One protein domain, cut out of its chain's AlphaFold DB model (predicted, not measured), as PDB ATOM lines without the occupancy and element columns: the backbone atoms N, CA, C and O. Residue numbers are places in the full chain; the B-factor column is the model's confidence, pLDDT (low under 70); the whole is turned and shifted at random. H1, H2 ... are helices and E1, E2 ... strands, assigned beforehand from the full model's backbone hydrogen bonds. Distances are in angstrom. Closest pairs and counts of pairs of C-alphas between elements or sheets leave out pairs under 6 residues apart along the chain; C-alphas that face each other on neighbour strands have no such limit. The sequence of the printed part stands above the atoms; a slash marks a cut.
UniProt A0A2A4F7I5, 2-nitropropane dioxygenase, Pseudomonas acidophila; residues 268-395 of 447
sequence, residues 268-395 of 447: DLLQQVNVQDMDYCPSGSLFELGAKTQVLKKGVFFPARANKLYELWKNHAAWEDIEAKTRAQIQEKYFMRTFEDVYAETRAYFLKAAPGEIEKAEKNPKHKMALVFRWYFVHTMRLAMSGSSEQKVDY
ATOM      1  N   ASP A 268       0.089 -35.785 -47.943       98.62
ATOM      2  CA  ASP A 268       1.358 -36.278 -48.479       98.62
ATOM      3  C   ASP A 268       1.841 -37.541 -47.748       98.62
ATOM      4  O   ASP A 268       2.430 -38.413 -48.381       98.62
ATOM      5  N   LEU A 269       1.581 -37.676 -46.440       98.56
ATOM      6  CA  LEU A 269       1.837 -38.922 -45.705       98.56
ATOM      7  C   LEU A 269       0.833 -40.013 -46.102       98.56
ATOM      8  O   LEU A 269       1.239 -41.131 -46.414       98.56
ATOM      9  N   LEU A 270      -0.462 -39.685 -46.133       98.81
ATOM     10  CA  LEU A 270      -1.547 -40.627 -46.433       98.81
ATOM     11  C   LEU A 270      -1.427 -41.275 -47.819       98.81
ATOM     12  O   LEU A 270      -1.724 -42.457 -47.955       98.81
ATOM     13  N   GLN A 271      -0.957 -40.562 -48.845       98.69
ATOM     14  CA  GLN A 271      -0.774 -41.160 -50.178       98.69
ATOM     15  C   GLN A 271       0.375 -42.191 -50.233       98.69
ATOM     16  O   GLN A 271       0.437 -42.979 -51.168       98.69
ATOM     17  N   GLN A 272       1.287 -42.190 -49.249       98.25
ATOM     18  CA  GLN A 272       2.500 -43.027 -49.229       98.25
ATOM     19  C   GLN A 272       2.377 -44.282 -48.346       98.25
ATOM     20  O   GLN A 272       3.321 -45.083 -48.258       98.25
ATOM     21  N   VAL A 273       1.255 -44.448 -47.642       98.38
ATOM     22  CA  VAL A 273       1.035 -45.598 -46.754       98.38
ATOM     23  C   VAL A 273       0.595 -46.836 -47.528       98.38
ATOM     24  O   VAL A 273      -0.078 -46.751 -48.555       98.38
ATOM     25  N   ASN A 274       0.956 -47.994 -46.999       98.44
ATOM     26  CA  ASN A 274       0.512 -49.309 -47.432       98.44
ATOM     27  C   ASN A 274      -0.363 -49.958 -46.338       98.44
ATOM     28  O   ASN A 274      -0.595 -49.372 -45.282       98.44
ATOM     29  N   VAL A 275      -0.898 -51.151 -46.596       97.62
ATOM     30  CA  VAL A 275      -1.873 -51.840 -45.729       97.62
ATOM     31  C   VAL A 275      -1.349 -52.019 -44.296       97.62
ATOM     32  O   VAL A 275      -2.086 -51.822 -43.336       97.62
ATOM     33  N   GLN A 276      -0.064 -52.332 -44.150       97.62
ATOM     34  CA  GLN A 276       0.621 -52.588 -42.880       97.62
ATOM     35  C   GLN A 276       1.089 -51.328 -42.134       97.62
ATOM     36  O   GLN A 276       1.672 -51.432 -41.058       97.62
ATOM     37  N   ASP A 277       0.879 -50.141 -42.704       98.38
ATOM     38  CA  ASP A 277       1.445 -48.883 -42.200       98.38
ATOM     39  C   ASP A 277       0.533 -48.175 -41.179       98.38
ATOM     40  O   ASP A 277       0.649 -46.965 -40.960       98.38
ATOM     41  N   MET A 278      -0.347 -48.944 -40.537       97.94
ATOM     42  CA  MET A 278      -1.251 -48.517 -39.468       97.94
ATOM     43  C   MET A 278      -0.860 -49.176 -38.142       97.94
ATOM     44  O   MET A 278      -0.179 -50.201 -38.114       97.94
ATOM     45  N   ASP A 279      -1.289 -48.590 -37.031       98.06
ATOM     46  CA  ASP A 279      -1.181 -49.189 -35.701       98.06
ATOM     47  C   ASP A 279      -2.386 -48.811 -34.841       98.06
ATOM     48  O   ASP A 279      -3.128 -47.878 -35.157       98.06
ATOM     49  N   TYR A 280      -2.536 -49.496 -33.712       98.19
ATOM     50  CA  TYR A 280      -3.507 -49.132 -32.691       98.19
ATOM     51  C   TYR A 280      -2.829 -48.392 -31.550       98.19
ATOM     52  O   TYR A 280      -1.782 -48.791 -31.035       98.19
ATOM     53  N   CYS A 281      -3.471 -47.331 -31.087       96.81
ATOM     54  CA  CYS A 281      -3.088 -46.622 -29.879       96.81
ATOM     55  C   CYS A 281      -4.313 -46.424 -28.971       96.81
ATOM     56  O   CYS A 281      -5.443 -46.693 -29.381       96.81
ATOM     57  N   PRO A 282      -4.125 -45.984 -27.718       95.44
ATOM     58  CA  PRO A 282      -5.227 -45.564 -26.862       95.44
ATOM     59  C   PRO A 282      -6.018 -44.422 -27.508       95.44
ATOM     60  O   PRO A 282      -5.451 -43.580 -28.206       95.44
ATOM     61  N   SER A 283      -7.316 -44.366 -27.237       93.00
ATOM     62  CA  SER A 283      -8.142 -43.193 -27.512       93.00
ATOM     63  C   SER A 283      -7.814 -42.080 -26.516       93.00
ATOM     64  O   SER A 283      -7.709 -42.327 -25.319       93.00
ATOM     65  N   GLY A 284      -7.701 -40.836 -26.985       88.56
ATOM     66  CA  GLY A 284      -7.527 -39.680 -26.096       88.56
ATOM     67  C   GLY A 284      -8.799 -39.286 -25.327       88.56
ATOM     68  O   GLY A 284      -8.704 -38.701 -24.245       88.56
ATOM     69  N   SER A 285      -9.990 -39.587 -25.861       85.62
ATOM     70  CA  SER A 285     -11.277 -39.268 -25.218       85.62
ATOM     71  C   SER A 285     -11.699 -40.322 -24.197       85.62
ATOM     72  O   SER A 285     -12.310 -39.971 -23.195       85.62
ATOM     73  N   LEU A 286     -11.340 -41.586 -24.427       86.06
ATOM     74  CA  LEU A 286     -11.643 -42.723 -23.552       86.06
ATOM     75  C   LEU A 286     -10.350 -43.370 -23.028       86.06
ATOM     76  O   LEU A 286     -10.240 -44.596 -22.940       86.06
ATOM     77  N   PHE A 287      -9.359 -42.530 -22.712       89.25
ATOM     78  CA  PHE A 287      -7.996 -42.936 -22.358       89.25
ATOM     79  C   PHE A 287      -7.986 -43.885 -21.165       89.25
ATOM     80  O   PHE A 287      -7.440 -44.981 -21.257       89.25
ATOM     81  N   GLU A 288      -8.666 -43.523 -20.078       89.62
ATOM     82  CA  GLU A 288      -8.717 -44.337 -18.864       89.62
ATOM     83  C   GLU A 288      -9.491 -45.658 -19.028       89.62
ATOM     84  O   GLU A 288      -9.266 -46.591 -18.261       89.62
ATOM     85  N   LEU A 289     -10.377 -45.759 -20.028       87.62
ATOM     86  CA  LEU A 289     -11.131 -46.981 -20.342       87.62
ATOM     87  C   LEU A 289     -10.366 -47.926 -21.282       87.62
ATOM     88  O   LEU A 289     -10.840 -49.021 -21.576       87.62
ATOM     89  N   GLY A 290      -9.195 -47.513 -21.772       87.31
ATOM     90  CA  GLY A 290      -8.359 -48.332 -22.648       87.31
ATOM     91  C   GLY A 290      -8.932 -48.561 -24.044       87.31
ATOM     92  O   GLY A 290      -8.445 -49.450 -24.750       87.31
ATOM     93  N   ALA A 291      -9.925 -47.765 -24.454       91.06
ATOM     94  CA  ALA A 291     -10.470 -47.811 -25.805       91.06
ATOM     95  C   ALA A 291      -9.364 -47.548 -26.834       91.06
ATOM     96  O   ALA A 291      -8.382 -46.853 -26.550       91.06
ATOM     97  N   LYS A 292      -9.519 -48.104 -28.035       93.62
ATOM     98  CA  LYS A 292      -8.495 -48.052 -29.075       93.62
ATOM     99  C   LYS A 292      -8.887 -47.132 -30.219       93.62
ATOM    100  O   LYS A 292     -10.057 -46.872 -30.497       93.62
ATOM    101  N   THR A 293      -7.861 -46.608 -30.867       95.88
ATOM    102  CA  THR A 293      -7.956 -45.814 -32.083       95.88
ATOM    103  C   THR A 293      -6.918 -46.336 -33.063       95.88
ATOM    104  O   THR A 293      -5.764 -46.530 -32.677       95.88
ATOM    105  N   GLN A 294      -7.310 -46.558 -34.313       98.25
ATOM    106  CA  GLN A 294      -6.393 -46.918 -35.385       98.25
ATOM    107  C   GLN A 294      -5.863 -45.662 -36.079       98.25
ATOM    108  O   GLN A 294      -6.608 -44.725 -36.399       98.25
ATOM    109  N   VAL A 295      -4.550 -45.620 -36.255       98.50
ATOM    110  CA  VAL A 295      -3.809 -44.443 -36.700       98.50
ATOM    111  C   VAL A 295      -2.689 -44.822 -37.660       98.50
ATOM    112  O   VAL A 295      -2.169 -45.935 -37.632       98.50
ATOM    113  N   LEU A 296      -2.276 -43.860 -38.480       98.38
ATOM    114  CA  LEU A 296      -1.095 -43.971 -39.327       98.38
ATOM    115  C   LEU A 296       0.172 -44.142 -38.476       98.38
ATOM    116  O   LEU A 296       0.384 -43.424 -37.496       98.38
ATOM    117  N   LYS A 297       1.033 -45.078 -38.884       97.56
ATOM    118  CA  LYS A 297       2.305 -45.407 -38.224       97.56
ATOM    119  C   LYS A 297       3.530 -45.009 -39.032       97.56
ATOM    120  O   LYS A 297       4.531 -44.575 -38.467       97.56
ATOM    121  N   LYS A 298       3.496 -45.178 -40.352       97.25
ATOM    122  CA  LYS A 298       4.680 -44.947 -41.188       97.25
ATOM    123  C   LYS A 298       5.064 -43.471 -41.234       97.25
ATOM    124  O   LYS A 298       4.274 -42.624 -41.623       97.25
ATOM    125  N   GLY A 299       6.317 -43.176 -40.897       95.31
ATOM    126  CA  GLY A 299       6.863 -41.816 -40.952       95.31
ATOM    127  C   GLY A 299       6.534 -40.938 -39.740       95.31
ATOM    128  O   GLY A 299       6.909 -39.767 -39.740       95.31
ATOM    129  N   VAL A 300       5.887 -41.485 -38.705       97.75
ATOM    130  CA  VAL A 300       5.572 -40.780 -37.451       97.75
ATOM    131  C   VAL A 300       5.882 -41.659 -36.234       97.75
ATOM    132  O   VAL A 300       5.908 -42.884 -36.312       97.75
ATOM    133  N   PHE A 301       6.109 -41.036 -35.081       98.06
ATOM    134  CA  PHE A 301       6.288 -41.696 -33.787       98.06
ATOM    135  C   PHE A 301       5.028 -41.682 -32.920       98.06
ATOM    136  O   PHE A 301       5.017 -42.356 -31.887       98.06
ATOM    137  N   PHE A 302       3.977 -40.955 -33.319       98.44
ATOM    138  CA  PHE A 302       2.766 -40.782 -32.515       98.44
ATOM    139  C   PHE A 302       2.208 -42.096 -31.932       98.44
ATOM    140  O   PHE A 302       2.050 -42.149 -30.711       98.44
ATOM    141  N   PRO A 303       1.976 -43.183 -32.701       98.06
ATOM    142  CA  PRO A 303       1.350 -44.383 -32.135       98.06
ATOM    143  C   PRO A 303       2.217 -45.039 -31.055       98.06
ATOM    144  O   PRO A 303       1.712 -45.455 -30.012       98.06
ATOM    145  N   ALA A 304       3.538 -45.079 -31.257       98.38
ATOM    146  CA  ALA A 304       4.476 -45.616 -30.273       98.38
ATOM    147  C   ALA A 304       4.532 -44.742 -29.008       98.38
ATOM    148  O   ALA A 304       4.496 -45.261 -27.891       98.38
ATOM    149  N   ARG A 305       4.567 -43.414 -29.175       98.50
ATOM    150  CA  ARG A 305       4.577 -42.443 -28.069       98.50
ATOM    151  C   ARG A 305       3.280 -42.499 -27.261       98.50
ATOM    152  O   ARG A 305       3.334 -42.594 -26.039       98.50
ATOM    153  N   ALA A 306       2.129 -42.534 -27.928       98.19
ATOM    154  CA  ALA A 306       0.815 -42.654 -27.301       98.19
ATOM    155  C   ALA A 306       0.671 -43.956 -26.494       98.19
ATOM    156  O   ALA A 306       0.220 -43.926 -25.348       98.19
ATOM    157  N   ASN A 307       1.108 -45.093 -27.051       98.44
ATOM    158  CA  ASN A 307       1.127 -46.362 -26.321       98.44
ATOM    159  C   ASN A 307       2.061 -46.305 -25.102       98.44
ATOM    160  O   ASN A 307       1.681 -46.755 -24.023       98.44
ATOM    161  N   LYS A 308       3.249 -45.693 -25.229       98.44
ATOM    162  CA  LYS A 308       4.170 -45.521 -24.096       98.44
ATOM    163  C   LYS A 308       3.552 -44.684 -22.974       98.44
ATOM    164  O   LYS A 308       3.672 -45.076 -21.818       98.44
ATOM    165  N   LEU A 309       2.881 -43.575 -23.293       98.38
ATOM    166  CA  LEU A 309       2.190 -42.743 -22.297       98.38
ATOM    167  C   LEU A 309       1.108 -43.534 -21.552       98.38
ATOM    168  O   LEU A 309       0.999 -43.435 -20.334       98.38
ATOM    169  N   TYR A 310       0.340 -44.363 -22.256       98.06
ATOM    170  CA  TYR A 310      -0.688 -45.191 -21.628       98.06
ATOM    171  C   TYR A 310      -0.119 -46.303 -20.748       98.06
ATOM    172  O   TYR A 310      -0.594 -46.496 -19.632       98.06
ATOM    173  N   GLU A 311       0.941 -46.980 -21.189       97.88
ATOM    174  CA  GLU A 311       1.628 -47.968 -20.352       97.88
ATOM    175  C   GLU A 311       2.233 -47.333 -19.095       97.88
ATOM    176  O   GLU A 311       2.153 -47.908 -18.011       97.88
ATOM    177  N   LEU A 312       2.780 -46.120 -19.199       98.25
ATOM    178  CA  LEU A 312       3.234 -45.375 -18.024       98.25
ATOM    179  C   LEU A 312       2.066 -45.023 -17.097       98.25
ATOM    180  O   LEU A 312       2.146 -45.254 -15.895       98.25
ATOM    181  N   TRP A 313       0.950 -44.539 -17.639       97.88
ATOM    182  CA  TRP A 313      -0.223 -44.215 -16.827       97.88
ATOM    183  C   TRP A 313      -0.803 -45.435 -16.095       97.88
ATOM    184  O   TRP A 313      -1.220 -45.335 -14.940       97.88
ATOM    185  N   LYS A 314      -0.808 -46.610 -16.735       97.19
ATOM    186  CA  LYS A 314      -1.272 -47.851 -16.100       97.19
ATOM    187  C   LYS A 314      -0.398 -48.243 -14.914       97.19
ATOM    188  O   LYS A 314      -0.942 -48.564 -13.855       97.19
ATOM    189  N   ASN A 315       0.920 -48.189 -15.101       97.75
ATOM    190  CA  ASN A 315       1.900 -48.776 -14.188       97.75
ATOM    191  C   ASN A 315       2.386 -47.827 -13.081       97.75
ATOM    192  O   ASN A 315       3.062 -48.280 -12.163       97.75
ATOM    193  N   HIS A 316       2.031 -46.541 -13.134       98.38
ATOM    194  CA  HIS A 316       2.417 -45.545 -12.132       98.38
ATOM    195  C   HIS A 316       1.187 -44.886 -11.477       98.38
ATOM    196  O   HIS A 316       0.089 -44.868 -12.049       98.38
ATOM    197  N   ALA A 317       1.342 -44.383 -10.246       97.56
ATOM    198  CA  ALA A 317       0.276 -43.693  -9.513       97.56
ATOM    199  C   ALA A 317       0.326 -42.173  -9.726       97.56
ATOM    200  O   ALA A 317      -0.715 -41.522  -9.717       97.56
ATOM    201  N   ALA A 318       1.510 -41.625  -9.983       97.75
ATOM    202  CA  ALA A 318       1.740 -40.236 -10.357       97.75
ATOM    203  C   ALA A 318       2.852 -40.150 -11.417       97.75
ATOM    204  O   ALA A 318       3.604 -41.111 -11.606       97.75
ATOM    205  N   TRP A 319       2.994 -39.016 -12.116       96.50
ATOM    206  CA  TRP A 319       4.110 -38.884 -13.064       96.50
ATOM    207  C   TRP A 319       5.453 -38.811 -12.337       96.50
ATOM    208  O   TRP A 319       6.463 -39.200 -12.910       96.50
ATOM    209  N   GLU A 320       5.483 -38.365 -11.079       97.19
ATOM    210  CA  GLU A 320       6.681 -38.281 -10.242       97.19
ATOM    211  C   GLU A 320       7.324 -39.652 -10.001       97.19
ATOM    212  O   GLU A 320       8.548 -39.727  -9.874       97.19
ATOM    213  N   ASP A 321       6.520 -40.720 -10.029       96.94
ATOM    214  CA  ASP A 321       6.960 -42.111  -9.868       96.94
ATOM    215  C   ASP A 321       7.688 -42.653 -11.109       96.94
ATOM    216  O   ASP A 321       8.283 -43.732 -11.072       96.94
ATOM    217  N   ILE A 322       7.611 -41.949 -12.242       98.00
ATOM    218  CA  ILE A 322       8.261 -42.354 -13.487       98.00
ATOM    219  C   ILE A 322       9.761 -42.046 -13.387       98.00
ATOM    220  O   ILE A 322      10.171 -40.952 -12.984       98.00
ATOM    221  N   GLU A 323      10.596 -42.998 -13.815       98.00
ATOM    222  CA  GLU A 323      12.056 -42.846 -13.851       98.00
ATOM    223  C   GLU A 323      12.463 -41.505 -14.490       98.00
ATOM    224  O   GLU A 323      11.961 -41.132 -15.556       98.00
ATOM    225  N   ALA A 324      13.397 -40.784 -13.859       98.00
ATOM    226  CA  ALA A 324      13.771 -39.424 -14.251       98.00
ATOM    227  C   ALA A 324      14.164 -39.313 -15.735       98.00
ATOM    228  O   ALA A 324      13.747 -38.381 -16.420       98.00
ATOM    229  N   LYS A 325      14.889 -40.309 -16.264       98.25
ATOM    230  CA  LYS A 325      15.267 -40.379 -17.683       98.25
ATOM    231  C   LYS A 325      14.050 -40.475 -18.609       98.25
ATOM    232  O   LYS A 325      14.004 -39.807 -19.641       98.25
ATOM    233  N   THR A 326      13.056 -41.280 -18.237       98.25
ATOM    234  CA  THR A 326      11.810 -41.426 -19.002       98.25
ATOM    235  C   THR A 326      10.982 -40.138 -18.944       98.25
ATOM    236  O   THR A 326      10.470 -39.702 -19.974       98.25
ATOM    237  N   ARG A 327      10.905 -39.469 -17.783       98.19
ATOM    238  CA  ARG A 327      10.250 -38.152 -17.668       98.19
ATOM    239  C   ARG A 327      10.916 -37.090 -18.539       98.19
ATOM    240  O   ARG A 327      10.218 -36.363 -19.242       98.19
ATOM    241  N   ALA A 328      12.247 -37.011 -18.514       98.25
ATOM    242  CA  ALA A 328      13.007 -36.088 -19.356       98.25
ATOM    243  C   ALA A 328      12.728 -36.350 -20.843       98.25
ATOM    244  O   ALA A 328      12.408 -35.427 -21.585       98.25
ATOM    245  N   GLN A 329      12.718 -37.620 -21.265       98.19
ATOM    246  CA  GLN A 329      12.400 -37.983 -22.645       98.19
ATOM    247  C   GLN A 329      11.006 -37.502 -23.079       98.19
ATOM    248  O   GLN A 329      10.866 -36.988 -24.188       98.19
ATOM    249  N   ILE A 330       9.978 -37.662 -22.243       98.38
ATOM    250  CA  ILE A 330       8.616 -37.224 -22.582       98.38
ATOM    251  C   ILE A 330       8.576 -35.703 -22.741       98.38
ATOM    252  O   ILE A 330       8.106 -35.205 -23.764       98.38
ATOM    253  N   GLN A 331       9.120 -34.972 -21.771       98.31
ATOM    254  CA  GLN A 331       9.095 -33.511 -21.773       98.31
ATOM    255  C   GLN A 331       9.900 -32.928 -22.940       98.31
ATOM    256  O   GLN A 331       9.416 -32.049 -23.642       98.31
ATOM    257  N   GLU A 332      11.087 -33.462 -23.225       97.62
ATOM    258  CA  GLU A 332      11.972 -32.930 -24.267       97.62
ATOM    259  C   GLU A 332      11.611 -33.391 -25.681       97.62
ATOM    260  O   GLU A 332      11.834 -32.657 -26.642       97.62
ATOM    261  N   LYS A 333      11.124 -34.630 -25.845       96.69
ATOM    262  CA  LYS A 333      10.948 -35.240 -27.174       96.69
ATOM    263  C   LYS A 333       9.498 -35.370 -27.604       96.69
ATOM    264  O   LYS A 333       9.278 -35.427 -28.811       96.69
ATOM    265  N   TYR A 334       8.551 -35.511 -26.674       97.25
ATOM    266  CA  TYR A 334       7.142 -35.764 -27.002       97.25
ATOM    267  C   TYR A 334       6.362 -34.457 -26.866       97.25
ATOM    268  O   TYR A 334       5.721 -34.013 -27.812       97.25
ATOM    269  N   PHE A 335       6.430 -33.837 -25.687       97.56
ATOM    270  CA  PHE A 335       5.656 -32.633 -25.381       97.56
ATOM    271  C   PHE A 335       6.381 -31.368 -25.821       97.56
ATOM    272  O   PHE A 335       5.727 -30.376 -26.132       97.56
ATOM    273  N   MET A 336       7.719 -31.418 -25.845       96.62
ATOM    274  CA  MET A 336       8.598 -30.255 -26.005       96.62
ATOM    275  C   MET A 336       8.279 -29.145 -24.988       96.62
ATOM    276  O   MET A 336       8.411 -27.958 -25.275       96.62
ATOM    277  N   ARG A 337       7.805 -29.562 -23.809       97.44
ATOM    278  CA  ARG A 337       7.279 -28.757 -22.702       97.44
ATOM    279  C   ARG A 337       7.399 -29.549 -21.409       97.44
ATOM    280  O   ARG A 337       7.407 -30.784 -21.441       97.44
ATOM    281  N   THR A 338       7.456 -28.849 -20.282       98.38
ATOM    282  CA  THR A 338       7.440 -29.509 -18.974       98.38
ATOM    283  C   THR A 338       6.053 -30.072 -18.657       98.38
ATOM    284  O   THR A 338       5.048 -29.653 -19.244       98.38
ATOM    285  N   PHE A 339       5.968 -31.037 -17.739       98.38
ATOM    286  CA  PHE A 339       4.668 -31.529 -17.271       98.38
ATOM    287  C   PHE A 339       3.860 -30.429 -16.586       98.38
ATOM    288  O   PHE A 339       2.643 -30.366 -16.756       98.38
ATOM    289  N   GLU A 340       4.536 -29.549 -15.857       98.12
ATOM    290  CA  GLU A 340       3.956 -28.411 -15.166       98.12
ATOM    291  C   GLU A 340       3.327 -27.419 -16.152       98.12
ATOM    292  O   GLU A 340       2.177 -27.022 -15.953       98.12
ATOM    293  N   ASP A 341       4.015 -27.089 -17.250       98.25
ATOM    294  CA  ASP A 341       3.483 -26.206 -18.300       98.25
ATOM    295  C   ASP A 341       2.253 -26.827 -18.974       98.25
ATOM    296  O   ASP A 341       1.213 -26.181 -19.132       98.25
ATOM    297  N   VAL A 342       2.340 -28.114 -19.326       98.25
ATOM    298  CA  VAL A 342       1.217 -28.848 -19.927       98.25
ATOM    299  C   VAL A 342       0.026 -28.904 -18.969       98.25
ATOM    300  O   VAL A 342      -1.124 -28.736 -19.391       98.25
ATOM    301  N   TYR A 343       0.271 -29.103 -17.673       98.12
ATOM    302  CA  TYR A 343      -0.788 -29.071 -16.673       98.12
ATOM    303  C   TYR A 343      -1.403 -27.679 -16.536       98.12
ATOM    304  O   TYR A 343      -2.625 -27.574 -16.469       98.12
ATOM    305  N   ALA A 344      -0.600 -26.612 -16.546       97.88
ATOM    306  CA  ALA A 344      -1.095 -25.239 -16.463       97.88
ATOM    307  C   ALA A 344      -2.050 -24.906 -17.623       97.88
ATOM    308  O   ALA A 344      -3.135 -24.363 -17.396       97.88
ATOM    309  N   GLU A 345      -1.705 -25.302 -18.851       96.94
ATOM    310  CA  GLU A 345      -2.579 -25.147 -20.021       96.94
ATOM    311  C   GLU A 345      -3.860 -25.972 -19.912       96.94
ATOM    312  O   GLU A 345      -4.965 -25.474 -20.144       96.94
ATOM    313  N   THR A 346      -3.714 -27.240 -19.528       96.25
ATOM    314  CA  THR A 346      -4.837 -28.167 -19.363       96.25
ATOM    315  C   THR A 346      -5.803 -27.653 -18.295       96.25
ATOM    316  O   THR A 346      -7.019 -27.641 -18.496       96.25
ATOM    317  N   ARG A 347      -5.267 -27.116 -17.196       96.56
ATOM    318  CA  ARG A 347      -6.020 -26.470 -16.121       96.56
ATOM    319  C   ARG A 347      -6.771 -25.239 -16.606       96.56
ATOM    320  O   ARG A 347      -7.955 -25.108 -16.308       96.56
ATOM    321  N   ALA A 348      -6.131 -24.362 -17.377       96.19
ATOM    322  CA  ALA A 348      -6.782 -23.172 -17.921       96.19
ATOM    323  C   ALA A 348      -7.973 -23.513 -18.839       96.19
ATOM    324  O   ALA A 348      -8.981 -22.803 -18.826       96.19
ATOM    325  N   TYR A 349      -7.878 -24.606 -19.604       93.44
ATOM    326  CA  TYR A 349      -8.978 -25.112 -20.425       93.44
ATOM    327  C   TYR A 349     -10.124 -25.683 -19.574       93.44
ATOM    328  O   TYR A 349     -11.267 -25.233 -19.688       93.44
ATOM    329  N   PHE A 350      -9.833 -26.639 -18.686       92.88
ATOM    330  CA  PHE A 350     -10.871 -27.325 -17.912       92.88
ATOM    331  C   PHE A 350     -11.538 -26.432 -16.863       92.88
ATOM    332  O   PHE A 350     -12.721 -26.611 -16.611       92.88
ATOM    333  N   LEU A 351     -10.869 -25.405 -16.332       93.56
ATOM    334  CA  LEU A 351     -11.533 -24.411 -15.478       93.56
ATOM    335  C   LEU A 351     -12.676 -23.662 -16.180       93.56
ATOM    336  O   LEU A 351     -13.544 -23.123 -15.503       93.56
ATOM    337  N   LYS A 352     -12.685 -23.614 -17.516       90.12
ATOM    338  CA  LYS A 352     -13.787 -23.037 -18.299       90.12
ATOM    339  C   LYS A 352     -14.788 -24.103 -18.741       90.12
ATOM    340  O   LYS A 352     -15.985 -23.863 -18.691       90.12
ATOM    341  N   ALA A 353     -14.290 -25.254 -19.195       85.19
ATOM    342  CA  ALA A 353     -15.111 -26.290 -19.822       85.19
ATOM    343  C   ALA A 353     -15.758 -27.266 -18.823       85.19
ATOM    344  O   ALA A 353     -16.912 -27.640 -18.997       85.19
ATOM    345  N   ALA A 354     -15.019 -27.695 -17.795       87.50
ATOM    346  CA  ALA A 354     -15.474 -28.641 -16.774       87.50
ATOM    347  C   ALA A 354     -14.610 -28.528 -15.493       87.50
ATOM    348  O   ALA A 354     -13.684 -29.325 -15.302       87.50
ATOM    349  N   PRO A 355     -14.886 -27.553 -14.599       90.50
ATOM    350  CA  PRO A 355     -14.058 -27.284 -13.416       90.50
ATOM    351  C   PRO A 355     -13.846 -28.495 -12.496       90.50
ATOM    352  O   PRO A 355     -12.774 -28.643 -11.907       90.50
ATOM    353  N   GLY A 356     -14.833 -29.398 -12.427       92.38
ATOM    354  CA  GLY A 356     -14.770 -30.618 -11.616       92.38
ATOM    355  C   GLY A 356     -13.620 -31.568 -11.982       92.38
ATOM    356  O   GLY A 356     -13.106 -32.257 -11.101       92.38
ATOM    357  N   GLU A 357     -13.142 -31.564 -13.233       93.25
ATOM    358  CA  GLU A 357     -11.961 -32.352 -13.633       93.25
ATOM    359  C   GLU A 357     -10.692 -31.853 -12.920       93.25
ATOM    360  O   GLU A 357      -9.836 -32.644 -12.525       93.25
ATOM    361  N   ILE A 358     -10.583 -30.541 -12.677       96.12
ATOM    362  CA  ILE A 358      -9.444 -29.961 -11.955       96.12
ATOM    363  C   ILE A 358      -9.535 -30.251 -10.464       96.12
ATOM    364  O   ILE A 358      -8.540 -30.664  -9.873       96.12
ATOM    365  N   GLU A 359     -10.718 -30.141  -9.862       94.88
ATOM    366  CA  GLU A 359     -10.909 -30.534  -8.460       94.88
ATOM    367  C   GLU A 359     -10.524 -31.997  -8.210       94.88
ATOM    368  O   GLU A 359      -9.910 -32.325  -7.192       94.88
ATOM    369  N   LYS A 360     -10.861 -32.881  -9.156       95.69
ATOM    370  CA  LYS A 360     -10.472 -34.290  -9.120       95.69
ATOM    371  C   LYS A 360      -8.967 -34.467  -9.311       95.69
ATOM    372  O   LYS A 360      -8.364 -35.260  -8.593       95.69
ATOM    373  N   ALA A 361      -8.355 -33.742 -10.247       96.12
ATOM    374  CA  ALA A 361      -6.925 -33.842 -10.538       96.12
ATOM    375  C   ALA A 361      -6.052 -33.405  -9.353       96.12
ATOM    376  O   ALA A 361      -5.065 -34.071  -9.054       96.12
ATOM    377  N   GLU A 362      -6.439 -32.352  -8.629       95.12
ATOM    378  CA  GLU A 362      -5.680 -31.886  -7.456       95.12
ATOM    379  C   GLU A 362      -5.781 -32.847  -6.257       95.12
ATOM    380  O   GLU A 362      -4.934 -32.821  -5.368       95.12
ATOM    381  N   LYS A 363      -6.784 -33.736  -6.236       97.19
ATOM    382  CA  LYS A 363      -6.952 -34.783  -5.208       97.19
ATOM    383  C   LYS A 363      -6.429 -36.155  -5.644       97.19
ATOM    384  O   LYS A 363      -6.316 -37.053  -4.815       97.19
ATOM    385  N   ASN A 364      -6.154 -36.349  -6.934       97.69
ATOM    386  CA  ASN A 364      -5.782 -37.638  -7.507       97.69
ATOM    387  C   ASN A 364      -4.645 -37.474  -8.538       97.69
ATOM    388  O   ASN A 364      -4.919 -37.202  -9.715       97.69
ATOM    389  N   PRO A 365      -3.383 -37.717  -8.131       97.75
ATOM    390  CA  PRO A 365      -2.219 -37.628  -9.015       97.75
ATOM    391  C   PRO A 365      -2.320 -38.499 -10.276       97.75
ATOM    392  O   PRO A 365      -1.867 -38.094 -11.347       97.75
ATOM    393  N   LYS A 366      -2.997 -39.655 -10.203       97.69
ATOM    394  CA  LYS A 366      -3.186 -40.543 -11.360       97.69
ATOM    395  C   LYS A 366      -4.101 -39.927 -12.410       97.69
ATOM    396  O   LYS A 366      -3.865 -40.070 -13.609       97.69
ATOM    397  N   HIS A 367      -5.145 -39.231 -11.965       97.25
ATOM    398  CA  HIS A 367      -6.034 -38.499 -12.861       97.25
ATOM    399  C   HIS A 367      -5.348 -37.248 -13.423       97.25
ATOM    400  O   HIS A 367      -5.436 -36.998 -14.621       97.25
ATOM    401  N   LYS A 368      -4.569 -36.526 -12.606       97.81
ATOM    402  CA  LYS A 368      -3.725 -35.411 -13.068       97.81
ATOM    403  C   LYS A 368      -2.777 -35.843 -14.193       97.81
ATOM    404  O   LYS A 368      -2.717 -35.191 -15.234       97.81
ATOM    405  N   MET A 369      -2.116 -36.991 -14.021       98.19
ATOM    406  CA  MET A 369      -1.274 -37.605 -15.049       98.19
ATOM    407  C   MET A 369      -2.057 -37.976 -16.312       98.19
ATOM    408  O   MET A 369      -1.577 -37.711 -17.413       98.19
ATOM    409  N   ALA A 370      -3.271 -38.520 -16.181       97.19
ATOM    410  CA  ALA A 370      -4.132 -38.790 -17.334       97.19
ATOM    411  C   ALA A 370      -4.436 -37.512 -18.130       97.19
ATOM    412  O   ALA A 370      -4.289 -37.511 -19.348       97.19
ATOM    413  N   LEU A 371      -4.800 -36.410 -17.461       96.62
ATOM    414  CA  LEU A 371      -5.086 -35.132 -18.122       96.62
ATOM    415  C   LEU A 371      -3.870 -34.595 -18.892       96.62
ATOM    416  O   LEU A 371      -3.999 -34.207 -20.054       96.62
ATOM    417  N   VAL A 372      -2.681 -34.641 -18.283       97.81
ATOM    418  CA  VAL A 372      -1.427 -34.213 -18.927       97.81
ATOM    419  C   VAL A 372      -1.055 -35.108 -20.109       97.81
ATOM    420  O   VAL A 372      -0.635 -34.611 -21.149       97.81
ATOM    421  N   PHE A 373      -1.253 -36.424 -20.021       98.12
ATOM    422  CA  PHE A 373      -0.986 -37.312 -21.157       98.12
ATOM    423  C   PHE A 373      -2.031 -37.160 -22.267       98.12
ATOM    424  O   PHE A 373      -1.679 -37.207 -23.444       98.12
ATOM    425  N   ARG A 374      -3.299 -36.907 -21.924       96.50
ATOM    426  CA  ARG A 374      -4.378 -36.631 -22.887       96.50
ATOM    427  C   ARG A 374      -4.142 -35.342 -23.674       96.50
ATOM    428  O   ARG A 374      -4.514 -35.288 -24.847       96.50
ATOM    429  N   TRP A 375      -3.467 -34.346 -23.091       97.50
ATOM    430  CA  TRP A 375      -3.050 -33.138 -23.815       97.50
ATOM    431  C   TRP A 375      -2.238 -33.474 -25.070       97.50
ATOM    432  O   TRP A 375      -2.477 -32.869 -26.114       97.50
ATOM    433  N   TYR A 376      -1.363 -34.488 -25.014       98.00
ATOM    434  CA  TYR A 376      -0.557 -34.902 -26.165       98.00
ATOM    435  C   TYR A 376      -1.431 -35.289 -27.358       98.00
ATOM    436  O   TYR A 376      -1.186 -34.797 -28.447       98.00
ATOM    437  N   PHE A 377      -2.512 -36.048 -27.159       97.19
ATOM    438  CA  PHE A 377      -3.454 -36.415 -28.228       97.19
ATOM    439  C   PHE A 377      -4.139 -35.185 -28.849       97.19
ATOM    440  O   PHE A 377      -4.311 -35.076 -30.061       97.19
ATOM    441  N   VAL A 378      -4.520 -34.205 -28.023       95.38
ATOM    442  CA  VAL A 378      -5.131 -32.963 -28.521       95.38
ATOM    443  C   VAL A 378      -4.104 -32.101 -29.267       95.38
ATOM    444  O   VAL A 378      -4.444 -31.429 -30.241       95.38
ATOM    445  N   HIS A 379      -2.852 -32.085 -28.810       97.06
ATOM    446  CA  HIS A 379      -1.742 -31.371 -29.443       97.06
ATOM    447  C   HIS A 379      -1.363 -31.992 -30.790       97.06
ATOM    448  O   HIS A 379      -1.341 -31.301 -31.804       97.06
ATOM    449  N   THR A 380      -1.158 -33.306 -30.839       97.69
ATOM    450  CA  THR A 380      -0.725 -34.032 -32.039       97.69
ATOM    451  C   THR A 380      -1.756 -34.040 -33.158       97.69
ATOM    452  O   THR A 380      -1.383 -33.958 -34.331       97.69
ATOM    453  N   MET A 381      -3.048 -34.068 -32.821       96.69
ATOM    454  CA  MET A 381      -4.117 -33.856 -33.799       96.69
ATOM    455  C   MET A 381      -4.060 -32.433 -34.378       96.69
ATOM    456  O   MET A 381      -4.139 -32.255 -35.592       96.69
ATOM    457  N   ARG A 382      -3.860 -31.407 -33.534       96.19
ATOM    458  CA  ARG A 382      -3.728 -30.009 -33.990       96.19
ATOM    459  C   ARG A 382      -2.519 -29.814 -34.904       96.19
ATOM    460  O   ARG A 382      -2.657 -29.137 -35.917       96.19
ATOM    461  N   LEU A 383      -1.379 -30.433 -34.587       97.88
ATOM    462  CA  LEU A 383      -0.179 -30.414 -35.431       97.88
ATOM    463  C   LEU A 383      -0.450 -30.991 -36.827       97.88
ATOM    464  O   LEU A 383      -0.089 -30.371 -37.827       97.88
ATOM    465  N   ALA A 384      -1.113 -32.152 -36.895       97.69
ATOM    466  CA  ALA A 384      -1.447 -32.805 -38.159       97.69
ATOM    467  C   ALA A 384      -2.422 -31.970 -38.998       97.69
ATOM    468  O   ALA A 384      -2.250 -31.840 -40.210       97.69
ATOM    469  N   MET A 385      -3.422 -31.365 -38.357       96.50
ATOM    470  CA  MET A 385      -4.405 -30.520 -39.030       96.50
ATOM    471  C   MET A 385      -3.810 -29.210 -39.551       96.50
ATOM    472  O   MET A 385      -4.116 -28.822 -40.675       96.50
ATOM    473  N   SER A 386      -2.961 -28.539 -38.765       96.75
ATOM    474  CA  SER A 386      -2.338 -27.270 -39.167       96.75
ATOM    475  C   SER A 386      -1.177 -27.446 -40.144       96.75
ATOM    476  O   SER A 386      -0.790 -26.489 -40.807       96.75
ATOM    477  N   GLY A 387      -0.615 -28.655 -40.243       96.56
ATOM    478  CA  GLY A 387       0.562 -28.905 -41.070       96.56
ATOM    479  C   GLY A 387       1.839 -28.326 -40.462       96.56
ATOM    480  O   GLY A 387       2.762 -27.986 -41.197       96.56
ATOM    481  N   SER A 388       1.901 -28.204 -39.129       96.38
ATOM    482  CA  SER A 388       3.074 -27.663 -38.432       96.38
ATOM    483  C   SER A 388       4.348 -28.435 -38.790       96.38
ATOM    484  O   SER A 388       4.396 -29.664 -38.681       96.38
ATOM    485  N   SER A 389       5.394 -27.713 -39.189       93.19
ATOM    486  CA  SER A 389       6.700 -28.285 -39.524       93.19
ATOM    487  C   SER A 389       7.529 -28.661 -38.291       93.19
ATOM    488  O   SER A 389       8.420 -29.500 -38.399       93.19
ATOM    489  N   GLU A 390       7.224 -28.091 -37.122       87.81
ATOM    490  CA  GLU A 390       8.043 -28.206 -35.904       87.81
ATOM    491  C   GLU A 390       8.054 -29.625 -35.321       87.81
ATOM    492  O   GLU A 390       9.070 -30.085 -34.804       87.81
ATOM    493  N   GLN A 391       6.933 -30.343 -35.428       92.50
ATOM    494  CA  GLN A 391       6.738 -31.661 -34.816       92.50
ATOM    495  C   GLN A 391       6.031 -32.637 -35.769       92.50
ATOM    496  O   GLN A 391       5.109 -33.355 -35.388       92.50
ATOM    497  N   LYS A 392       6.469 -32.700 -37.035       94.50
ATOM    498  CA  LYS A 392       5.863 -33.598 -38.043       94.50
ATOM    499  C   LYS A 392       5.818 -35.066 -37.602       94.50
ATOM    500  O   LYS A 392       4.855 -35.774 -37.876       94.50
ATOM    501  N   VAL A 393       6.845 -35.518 -36.883       96.62
ATOM    502  CA  VAL A 393       6.915 -36.893 -36.366       96.62
ATOM    503  C   VAL A 393       5.847 -37.197 -35.311       96.62
ATOM    504  O   VAL A 393       5.626 -38.360 -34.996       96.62
ATOM    505  N   ASP A 394       5.181 -36.185 -34.763       97.94
ATOM    506  CA  ASP A 394       4.125 -36.339 -33.767       97.94
ATOM    507  C   ASP A 394       2.723 -36.324 -34.367       97.94
ATOM    508  O   ASP A 394       1.765 -36.408 -33.615       97.94
ATOM    509  N   TYR A 395       2.552 -36.235 -35.686       98.50
ATOM    510  CA  TYR A 395       1.213 -36.164 -36.270       98.50
ATOM    511  C   TYR A 395       0.338 -37.357 -35.866       98.50
ATOM    512  O   TYR A 395       0.657 -38.513 -36.148       98.50
TER     513      TYR A 395
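What this domain is: This is residues 268 to 395 of the 447 residues of the protein "2-nitropropane dioxygenase" of Pseudomonas acidophila (UniProt A0A2A4F7I5). The long helix H5 runs through the core, with H1 side by side with it; H3 crosses H5, and H4 folds back from H3 to form one end. The strand hairpin of E1 and E2 packs on H1, and H2 lies near H1, H3 and H5. The printed part has 128 residues, with two antiparallel strands and then five helices named along it, mostly helix. It is compact, with a radius of gyration of the C-alphas of 14.9 A, and spans 46 by 30 by 27 A.

Where its parts are: E1, residues 278 to 282, begins with C-alpha 278 at (-1.251, -48.517, -39.468), and E2 is residues 292 to 296. H1, residues 302 to 315, is 20.0 A long; H2 is residues 324 to 335. H3, residues 339 to 353, is 20.6 A long, and H4 is residues 355 to 363. H5, residues 365 to 386, is 31.9 A long and ends with C-alpha 386 at (-2.338, -27.270, -39.167).

How they stand to each other: H5 is the hub. It touches H1 at a shallow tilt of 6 degrees, opposite ways; the closest C-alphas, of Leu 309 and Phe 373, are 6.4 A apart. With residues 368 to 375 alone it touches H3, about perpendicular at 85 degrees; the closest C-alphas, of Tyr 343 and Val 372, are 5.7 A apart. H4 and H5 touch only at the corner, the closest C-alphas, of Ala 361 and Lys 368, being 4.4 A apart. H3 and H4 form a helical hairpin. In the hairpin of E1 and E2, N 279 and O 295 are within hydrogen-bond range at 2.9 A. Every O i to N i+4 pair is within hydrogen-bond range in H1, against 7 of 8 in H2, 10 of 11 in H3, 4 of 5 in H4 and 16 of 18 in H5.

The domain as a whole: The C-alphas farthest apart, of Gln 271 and Lys 363, are 45.8 A apart. The printed part has no cut, no link is long, and no printed residue is under 70 in pLDDT.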